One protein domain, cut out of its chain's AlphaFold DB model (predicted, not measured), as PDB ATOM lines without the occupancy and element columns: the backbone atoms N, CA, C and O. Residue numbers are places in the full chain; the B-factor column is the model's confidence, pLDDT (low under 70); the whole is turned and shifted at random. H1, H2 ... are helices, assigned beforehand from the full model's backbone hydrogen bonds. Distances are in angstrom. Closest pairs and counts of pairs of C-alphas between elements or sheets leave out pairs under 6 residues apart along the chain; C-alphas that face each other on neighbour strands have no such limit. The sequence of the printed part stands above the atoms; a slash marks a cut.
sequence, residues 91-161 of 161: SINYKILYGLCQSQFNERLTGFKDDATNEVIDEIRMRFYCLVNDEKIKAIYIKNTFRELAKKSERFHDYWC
ATOM      1  N   SER A  91     149.548 140.040 219.639       93.62
ATOM      2  CA  SER A  91     150.064 138.679 219.743       93.62
ATOM      3  C   SER A  91     151.139 138.410 218.694       93.62
ATOM      4  O   SER A  91     151.269 139.103 217.683       93.62
ATOM      5  N   ILE A  92     151.877 137.323 218.910       93.94
ATOM      6  CA  ILE A  92     152.836 136.817 217.929       93.94
ATOM      7  C   ILE A  92     152.151 136.545 216.579       93.94
ATOM      8  O   ILE A  92     152.730 136.854 215.543       93.94
ATOM      9  N   ASN A  93     150.913 136.038 216.567       94.12
ATOM     10  CA  ASN A  93     150.203 135.774 215.315       94.12
ATOM     11  C   ASN A  93     149.905 137.069 214.544       94.12
ATOM     12  O   ASN A  93     150.123 137.123 213.334       94.12
ATOM     13  N   TYR A  94     149.463 138.120 215.242       95.69
ATOM     14  CA  TYR A  94     149.230 139.425 214.625       95.69
ATOM     15  C   TYR A  94     150.528 140.046 214.095       95.69
ATOM     16  O   TYR A  94     150.558 140.526 212.965       95.69
ATOM     17  N   LYS A  95     151.627 139.957 214.855       96.56
ATOM     18  CA  LYS A  95     152.950 140.425 214.414       96.56
ATOM     19  C   LYS A  95     153.447 139.695 213.166       96.56
ATOM     20  O   LYS A  95     153.967 140.341 212.261       96.56
ATOM     21  N   ILE A  96     153.258 138.374 213.085       97.38
ATOM     22  CA  ILE A  96     153.609 137.608 211.879       97.38
ATOM     23  C   ILE A  96     152.737 138.050 210.703       97.38
ATOM     24  O   ILE A  96     153.272 138.351 209.645       97.38
ATOM     25  N   LEU A  97     151.415 138.143 210.881       97.56
ATOM     26  CA  LEU A  97     150.512 138.636 209.836       97.56
ATOM     27  C   LEU A  97     150.953 140.011 209.315       97.56
ATOM     28  O   LEU A  97     151.073 140.196 208.107       97.56
ATOM     29  N   TYR A  98     151.233 140.951 210.219       96.88
ATOM     30  CA  TYR A  98     151.711 142.285 209.870       96.88
ATOM     31  C   TYR A  98     153.016 142.227 209.066       96.88
ATOM     32  O   TYR A  98     153.098 142.821 207.990       96.88
ATOM     33  N   GLY A  99     154.008 141.464 209.537       97.69
ATOM     34  CA  GLY A  99     155.284 141.295 208.843       97.69
ATOM     35  C   GLY A  99     155.122 140.684 207.449       97.69
ATOM     36  O   GLY A  99     155.683 141.190 206.478       97.69
ATOM     37  N   LEU A 100     154.282 139.656 207.306       98.25
ATOM     38  CA  LEU A 100     153.986 139.067 206.001       98.25
ATOM     39  C   LEU A 100     153.289 140.075 205.077       98.25
ATOM     40  O   LEU A 100     153.694 140.195 203.923       98.25
ATOM     41  N   CYS A 101     152.321 140.861 205.558       97.44
ATOM     42  CA  CYS A 101     151.703 141.926 204.763       97.44
ATOM     43  C   CYS A 101     152.732 142.962 204.281       97.44
ATOM     44  O   CYS A 101     152.748 143.283 203.095       97.44
ATOM     45  N   GLN A 102     153.640 143.420 205.150       97.38
ATOM     46  CA  GLN A 102     154.739 144.324 204.772       97.38
ATOM     47  C   GLN A 102     155.670 143.703 203.719       97.38
ATOM     48  O   GLN A 102     156.174 144.381 202.820       97.38
ATOM     49  N   SER A 103     155.867 142.384 203.775       97.69
ATOM     50  CA  SER A 103     156.664 141.675 202.773       97.69
ATOM     51  C   SER A 103     155.998 141.612 201.392       97.69
ATOM     52  O   SER A 103     156.716 141.468 200.411       97.69
ATOM     53  N   GLN A 104     154.664 141.720 201.297       97.69
ATOM     54  CA  GLN A 104     153.908 141.481 200.056       97.69
ATOM     55  C   GLN A 104     153.222 142.722 199.481       97.69
ATOM     56  O   GLN A 104     152.912 142.744 198.293       97.69
ATOM     57  N   PHE A 105     152.924 143.737 200.292       96.62
ATOM     58  CA  PHE A 105     152.222 144.943 199.846       96.62
ATOM     59  C   PHE A 105     153.229 146.042 199.537       96.62
ATOM     60  O   PHE A 105     154.269 146.143 200.185       96.62
ATOM     61  N   ASN A 106     152.933 146.886 198.551       93.81
ATOM     62  CA  ASN A 106     153.731 148.087 198.345       93.81
ATOM     63  C   ASN A 106     153.532 149.080 199.511       93.81
ATOM     64  O   ASN A 106     152.516 149.044 200.202       93.81
ATOM     65  N   GLU A 107     154.478 150.001 199.711       88.12
ATOM     66  CA  GLU A 107     154.444 150.963 200.831       88.12
ATOM     67  C   GLU A 107     153.179 151.836 200.853       88.12
ATOM     68  O   GLU A 107     152.746 152.302 201.904       88.12
ATOM     69  N   ARG A 108     152.567 152.059 199.682       88.81
ATOM     70  CA  ARG A 108     151.354 152.874 199.527       88.81
ATOM     71  C   ARG A 108     150.062 152.084 199.735       88.81
ATOM     72  O   ARG A 108     148.991 152.680 199.674       88.81
ATOM     73  N   LEU A 109     150.152 150.771 199.947       89.94
ATOM     74  CA  LEU A 109     149.022 149.851 200.087       89.94
ATOM     75  C   LEU A 109     148.044 149.894 198.897       89.94
ATOM     76  O   LEU A 109     146.844 149.671 199.046       89.94
ATOM     77  N   THR A 110     148.553 150.189 197.701       91.81
ATOM     78  CA  THR A 110     147.761 150.297 196.463       91.81
ATOM     79  C   THR A 110     147.865 149.062 195.573       91.81
ATOM     80  O   THR A 110     147.115 148.946 194.606       91.81
ATOM     81  N   GLY A 111     148.784 148.149 195.888       94.31
ATOM     82  CA  GLY A 111     149.084 146.959 195.103       94.31
ATOM     83  C   GLY A 111     149.929 145.960 195.886       94.31
ATOM     84  O   GLY A 111     150.533 146.297 196.910       94.31
ATOM     85  N   PHE A 112     149.986 144.733 195.376       96.56
ATOM     86  CA  PHE A 112     151.026 143.784 195.764       96.56
ATOM     87  C   PHE A 112     152.364 144.198 195.142       96.56
ATOM     88  O   PHE A 112     152.384 144.874 194.112       96.56
ATOM     89  N   LYS A 113     153.473 143.813 195.771       96.19
ATOM     90  CA  LYS A 113     154.811 143.935 195.188       96.19
ATOM     91  C   LYS A 113     154.957 142.984 193.999       96.19
ATOM     92  O   LYS A 113     154.305 141.940 193.953       96.19
ATOM     93  N   ASP A 114     155.843 143.326 193.069       93.38
ATOM     94  CA  ASP A 114     156.097 142.511 191.873       93.38
ATOM     95  C   ASP A 114     156.643 141.119 192.233       93.38
ATOM     96  O   ASP A 114     156.314 140.123 191.587       93.38
ATOM     97  N   ASP A 115     157.417 141.038 193.317       93.56
ATOM     98  CA  ASP A 115     157.983 139.805 193.865       93.56
ATOM     99  C   ASP A 115     157.057 139.094 194.868       93.56
ATOM    100  O   ASP A 115     157.471 138.127 195.511       93.56
ATOM    101  N   ALA A 116     155.796 139.526 195.000       95.88
ATOM    102  CA  ALA A 116     154.838 138.855 195.867       95.88
ATOM    103  C   ALA A 116     154.651 137.383 195.456       95.88
ATOM    104  O   ALA A 116     154.721 137.018 194.278       95.88
ATOM    105  N   THR A 117     154.394 136.503 196.420       96.81
ATOM    106  CA  THR A 117     154.393 135.044 196.239       96.81
ATOM    107  C   THR A 117     153.074 134.434 196.696       96.81
ATOM    108  O   THR A 117     152.476 134.894 197.664       96.81
ATOM    109  N   ASN A 118     152.601 133.398 195.998       96.50
ATOM    110  CA  ASN A 118     151.313 132.772 196.319       96.50
ATOM    111  C   ASN A 118     151.356 132.132 197.713       96.50
ATOM    112  O   ASN A 118     150.395 132.235 198.461       96.50
ATOM    113  N   GLU A 119     152.501 131.551 198.067       97.50
ATOM    114  CA  GLU A 119     152.771 130.903 199.347       97.50
ATOM    115  C   GLU A 119     152.537 131.861 200.524       97.50
ATOM    116  O   GLU A 119     151.844 131.536 201.486       97.50
ATOM    117  N   VAL A 120     153.064 133.084 200.424       98.12
ATOM    118  CA  VAL A 120     152.914 134.089 201.483       98.12
ATOM    119  C   VAL A 120     151.518 134.714 201.472       98.12
ATOM    120  O   VAL A 120     150.974 135.013 202.534       98.12
ATOM    121  N   ILE A 121     150.913 134.892 200.296       97.81
ATOM    122  CA  ILE A 121     149.537 135.390 200.172       97.81
ATOM    123  C   ILE A 121     148.524 134.416 200.788       97.81
ATOM    124  O   ILE A 121     147.615 134.862 201.495       97.81
ATOM    125  N   ASP A 122     148.698 133.108 200.590       96.00
ATOM    126  CA  ASP A 122     147.857 132.098 201.236       96.00
ATOM    127  C   ASP A 122     148.021 132.128 202.759       96.00
ATOM    128  O   ASP A 122     147.032 132.173 203.489       96.00
ATOM    129  N   GLU A 123     149.257 132.219 203.253       97.06
ATOM    130  CA  GLU A 123     149.528 132.297 204.690       97.06
ATOM    131  C   GLU A 123     148.911 133.553 205.331       97.06
ATOM    132  O   GLU A 123     148.319 133.479 206.411       97.06
ATOM    133  N   ILE A 124     148.983 134.710 204.662       97.31
ATOM    134  CA  ILE A 124     148.299 135.940 205.098       97.31
ATOM    135  C   ILE A 124     146.794 135.686 205.230       97.31
ATOM    136  O   ILE A 124     146.196 136.013 206.262       97.31
ATOM    137  N   ARG A 125     146.177 135.068 204.212       95.31
ATOM    138  CA  ARG A 125     144.750 134.726 204.221       95.31
ATOM    139  C   ARG A 125     144.409 133.818 205.403       95.31
ATOM    140  O   ARG A 125     143.466 134.112 206.140       95.31
ATOM    141  N   MET A 126     145.190 132.761 205.612       94.44
ATOM    142  CA  MET A 126     144.994 131.801 206.698       94.44
ATOM    143  C   MET A 126     145.117 132.458 208.076       94.44
ATOM    144  O   MET A 126     144.279 132.233 208.952       94.44
ATOM    145  N   ARG A 127     146.088 133.355 208.268       94.75
ATOM    146  CA  ARG A 127     146.304 134.026 209.558       94.75
ATOM    147  C   ARG A 127     145.161 134.926 209.995       94.75
ATOM    148  O   ARG A 127     144.934 135.030 211.201       94.75
ATOM    149  N   PHE A 128     144.392 135.508 209.071       94.19
ATOM    150  CA  PHE A 128     143.189 136.266 209.435       94.19
ATOM    151  C   PHE A 128     142.142 135.418 210.174       94.19
ATOM    152  O   PHE A 128     141.380 135.967 210.975       94.19
ATOM    153  N   TYR A 129     142.091 134.102 209.936       90.94
ATOM    154  CA  TYR A 129     141.185 133.188 210.641       90.94
ATOM    155  C   TYR A 129     141.669 132.844 212.056       90.94
ATOM    156  O   TYR A 129     140.859 132.476 212.905       90.94
ATOM    157  N   CYS A 130     142.962 133.031 212.327       89.81
ATOM    158  CA  CYS A 130     143.610 132.697 213.597       89.81
ATOM    159  C   CYS A 130     143.718 133.883 214.573       89.81
ATOM    160  O   CYS A 130     144.312 133.746 215.641       89.81
ATOM    161  N   LEU A 131     143.194 135.061 214.221       90.44
ATOM    162  CA  LEU A 131     143.206 136.233 215.103       90.44
ATOM    163  C   LEU A 131     142.180 136.095 216.237       90.44
ATOM    164  O   LEU A 131     141.068 135.604 216.023       90.44
ATOM    165  N   VAL A 132     142.512 136.594 217.431       87.75
ATOM    166  CA  VAL A 132     141.530 136.739 218.524       87.75
ATOM    167  C   VAL A 132     140.649 137.977 218.311       87.75
ATOM    168  O   VAL A 132     140.957 138.827 217.479       87.75
ATOM    169  N   ASN A 133     139.523 138.090 219.022       86.88
ATOM    170  CA  ASN A 133     138.498 139.106 218.724       86.88
ATOM    171  C   ASN A 133     139.027 140.551 218.721       86.88
ATOM    172  O   ASN A 133     138.757 141.279 217.767       86.88
ATOM    173  N   ASP A 134     139.836 140.940 219.707       89.50
ATOM    174  CA  ASP A 134     140.408 142.294 219.762       89.50
ATOM    175  C   ASP A 134     141.378 142.553 218.600       89.50
ATOM    176  O   ASP A 134     141.441 143.650 218.043       89.50
ATOM    177  N   GLU A 135     142.102 141.524 218.162       88.75
ATOM    178  CA  GLU A 135     143.016 141.617 217.024       88.75
ATOM    179  C   GLU A 135     142.289 141.648 215.690       88.75
ATOM    180  O   GLU A 135     142.758 142.307 214.770       88.75
ATOM    181  N   LYS A 136     141.127 140.997 215.565       89.75
ATOM    182  CA  LYS A 136     140.285 141.128 214.365       89.75
ATOM    183  C   LYS A 136     139.870 142.579 214.143       89.75
ATOM    184  O   LYS A 136     139.799 143.012 212.996       89.75
ATOM    185  N   ILE A 137     139.614 143.317 215.227       89.81
ATOM    186  CA  ILE A 137     139.300 144.749 215.168       89.81
ATOM    187  C   ILE A 137     140.540 145.530 214.725       89.81
ATOM    188  O   ILE A 137     140.453 146.293 213.768       89.81
ATOM    189  N   LYS A 138     141.703 145.296 215.347       89.62
ATOM    190  CA  LYS A 138     142.966 145.954 214.955       89.62
ATOM    191  C   LYS A 138     143.341 145.680 213.492       89.62
ATOM    192  O   LYS A 138     143.669 146.594 212.743       89.62
ATOM    193  N   ALA A 139     143.209 144.431 213.055       92.88
ATOM    194  CA  ALA A 139     143.555 143.976 211.715       92.88
ATOM    195  C   ALA A 139     142.499 144.311 210.652       92.88
ATOM    196  O   ALA A 139     142.690 143.946 209.491       92.88
ATOM    197  N   ILE A 140     141.380 144.966 210.998       92.81
ATOM    198  CA  ILE A 140     140.271 145.174 210.056       92.81
ATOM    199  C   ILE A 140     140.708 145.971 208.828       92.81
ATOM    200  O   ILE A 140     140.325 145.641 207.706       92.81
ATOM    201  N   TYR A 141     141.563 146.977 209.033       92.38
ATOM    202  CA  TYR A 141     142.125 147.769 207.950       92.38
ATOM    203  C   TYR A 141     142.989 146.899 207.032       92.38
ATOM    204  O   TYR A 141     142.744 146.854 205.832       92.38
ATOM    205  N   ILE A 142     143.919 146.124 207.602       93.44
ATOM    206  CA  ILE A 142     144.805 145.222 206.851       93.44
ATOM    207  C   ILE A 142     143.988 144.184 206.071       93.44
ATOM    208  O   ILE A 142     144.251 143.945 204.894       93.44
ATOM    209  N   LYS A 143     142.954 143.608 206.692       94.81
ATOM    210  CA  LYS A 143     142.057 142.636 206.057       94.81
ATOM    211  C   LYS A 143     141.294 143.246 204.885       94.81
ATOM    212  O   LYS A 143     141.193 142.622 203.833       94.81
ATOM    213  N   ASN A 144     140.756 144.451 205.053       94.62
ATOM    214  CA  ASN A 144     140.041 145.141 203.983       94.62
ATOM    215  C   ASN A 144     140.985 145.507 202.836       94.62
ATOM    216  O   ASN A 144     140.655 145.237 201.684       94.62
ATOM    217  N   THR A 145     142.178 146.021 203.147       95.31
ATOM    218  CA  THR A 145     143.232 146.279 202.160       95.31
ATOM    219  C   THR A 145     143.566 145.007 201.388       95.31
ATOM    220  O   THR A 145     143.445 145.000 200.169       95.31
ATOM    221  N   PHE A 146     143.878 143.904 202.073       96.19
ATOM    222  CA  PHE A 146     144.158 142.615 201.437       96.19
ATOM    223  C   PHE A 146     143.048 142.185 200.470       96.19
ATOM    224  O   PHE A 146     143.334 141.843 199.326       96.19
ATOM    225  N   ARG A 147     141.777 142.252 200.893       94.38
ATOM    226  CA  ARG A 147     140.634 141.873 200.044       94.38
ATOM    227  C   ARG A 147     140.519 142.753 198.807       94.38
ATOM    228  O   ARG A 147     140.263 142.237 197.725       94.38
ATOM    229  N   GLU A 148     140.699 144.062 198.947       94.88
ATOM    230  CA  GLU A 148     140.629 144.983 197.812       94.88
ATOM    231  C   GLU A 148     141.795 144.795 196.839       94.88
ATOM    232  O   GLU A 148     141.588 144.845 195.627       94.88
ATOM    233  N   LEU A 149     143.002 144.524 197.346       95.19
ATOM    234  CA  LEU A 149     144.149 144.186 196.506       95.19
ATOM    235  C   LEU A 149     143.926 142.856 195.773       95.19
ATOM    236  O   LEU A 149     144.111 142.792 194.559       95.19
ATOM    237  N   ALA A 150     143.475 141.816 196.481       93.81
ATOM    238  CA  ALA A 150     143.207 140.494 195.916       93.81
ATOM    239  C   ALA A 150     142.128 140.543 194.823       93.81
ATOM    240  O   ALA A 150     142.342 140.014 193.740       93.81
ATOM    241  N   LYS A 151     141.016 141.264 195.036       93.31
ATOM    242  CA  LYS A 151     139.962 141.446 194.016       93.31
ATOM    243  C   LYS A 151     140.475 142.064 192.715       93.31
ATOM    244  O   LYS A 151     140.003 141.688 191.645       93.31
ATOM    245  N   LYS A 152     141.390 143.035 192.813       91.69
ATOM    246  CA  LYS A 152     141.952 143.771 191.666       91.69
ATOM    247  C   LYS A 152     143.097 143.031 190.979       91.69
ATOM    248  O   LYS A 152     143.471 143.398 189.871       91.69
ATOM    249  N   SER A 153     143.685 142.042 191.643       91.56
ATOM    250  CA  SER A 153     144.796 141.269 191.108       91.56
ATOM    251  C   SER A 153     144.275 140.100 190.286       91.56
ATOM    252  O   SER A 153     143.581 139.243 190.820       91.56
ATOM    253  N   GLU A 154     144.677 140.005 189.018       90.50
ATOM    254  CA  GLU A 154     144.427 138.797 188.215       90.50
ATOM    255  C   GLU A 154     145.102 137.564 188.835       90.50
ATOM    256  O   GLU A 154     144.551 136.470 188.823       90.50
ATOM    257  N   ARG A 155     146.284 137.751 189.435       92.38
ATOM    258  CA  ARG A 155     147.093 136.671 190.010       92.38
ATOM    259  C   ARG A 155     146.559 136.149 191.342       92.38
ATOM    260  O   ARG A 155     146.672 134.959 191.617       92.38
ATOM    261  N   PHE A 156     146.035 137.034 192.187       93.38
ATOM    262  CA  PHE A 156     145.611 136.694 193.549       93.38
ATOM    263  C   PHE A 156     144.093 136.742 193.739       93.38
ATOM    264  O   PHE A 156     143.620 136.771 194.876       93.38
ATOM    265  N   HIS A 157     143.335 136.733 192.641       88.19
ATOM    266  CA  HIS A 157     141.880 136.806 192.674       88.19
ATOM    267  C   HIS A 157     141.277 135.711 193.566       88.19
ATOM    268  O   HIS A 157     140.459 135.995 194.426       88.19
ATOM    269  N   ASP A 158     141.745 134.471 193.502       88.50
ATOM    270  CA  ASP A 158     141.101 133.388 194.263       88.50
ATOM    271  C   ASP A 158     141.290 133.483 195.794       88.50
ATOM    272  O   ASP A 158     140.647 132.758 196.553       88.50
ATOM    273  N   TYR A 159     142.117 134.416 196.279       83.31
ATOM    274  CA  TYR A 159     142.381 134.616 197.707       83.31
ATOM    275  C   TYR A 159     141.428 135.610 198.395       83.31
ATOM    276  O   TYR A 159     141.541 135.797 199.609       83.31
ATOM    277  N   TRP A 160     140.497 136.261 197.677       73.06
ATOM    278  CA  TRP A 160     139.530 137.194 198.296       73.06
ATOM    279  C   TRP A 160     138.265 136.522 198.859       73.06
ATOM    280  O   TRP A 160     137.551 137.176 199.639       73.06
ATOM    281  N   CYS A 161     137.994 135.276 198.448       57.28
ATOM    282  CA  CYS A 161     136.866 134.453 198.896       57.28
ATOM    283  C   CYS A 161     137.041 134.016 200.357       57.28
ATOM    284  O   CYS A 161     136.082 134.235 201.132       57.28
TER     285      CYS A 161
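This is residues 91 to 161 of the 161 residues of an uncharacterized protein of Piromyces sp. (strain E2) (UniProt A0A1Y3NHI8). Three helices, H1, H2 and H4, run roughly along the longest axis with their centres in a triangle: H1 and H2 form a helical hairpin, and H4 stands beside it with few contacts. The short H3 sits at the end where H1 begins and H2 ends, while the long loop from H1 to H2, residues 105 to 117, lies at the other end, where the last residues, 153 to 161, also fold back after H4. The printed part has 71 residues with four named helices, in the order H1, H2, H3, H4, and no named strand; the class is all helix. The whole is compact, with a radius of gyration of the C-alphas of 11.2 A and spans of 31 by 22 by 21 A.

Find C-alpha 92 at (152.836, 136.817, 217.929); from there H1, residues 92 to 104, runs 18.5 A to C-alpha 104 at (153.908, 141.481, 200.056). After the loop, look for H2 at residues 118 to 129, 17.5 A long. H3 follows at residues 133 to 138, 9.0 A long. H4, residues 140 to 152, runs 18.5 A and ends at C-alpha 152, at (141.952, 143.771, 191.666).

Start at H1, which touches H2; their closest C-alphas are those of Leu 97 and Ile 124, 5.9 A apart. The two run opposite ways at a shallow tilt of 34.6 degrees, only just short of steep. Look next from H1 to H4: they are close but not clearly touching, with the closest C-alphas, Cys 101 and Ile 142, 7.9 A apart. These two run the same way at a shallow tilt of 34 degrees, only just short of steep. H2 and H4 are also close but not clearly touching, with the closest C-alphas, Phe 128 and Lys 143, 7.3 A apart; they run opposite ways at a steep tilt of 39 degrees. H3 is close to H1 but not clearly touching it, the closest C-alphas, Tyr 94 and Glu 135, being 7.0 A apart. H3 and H4 meet only through their link. Along the backbones, each O i to N i+4 pair is within hydrogen-bond range in H1, H3 and H4, and 7 of 8 are in H2.

The two C-alphas farthest apart are those of Asp 114 and Asn 133, 32.3 A. The printed part has no cut. The link from H1 to H2 is long, with 13 residues; those from H2 to H3 and from H3 to H4 are tight. In the B-factor column you will find a mean pLDDT of the printed part of 92.9, and one residue under 70, Cys 161, the chain's last.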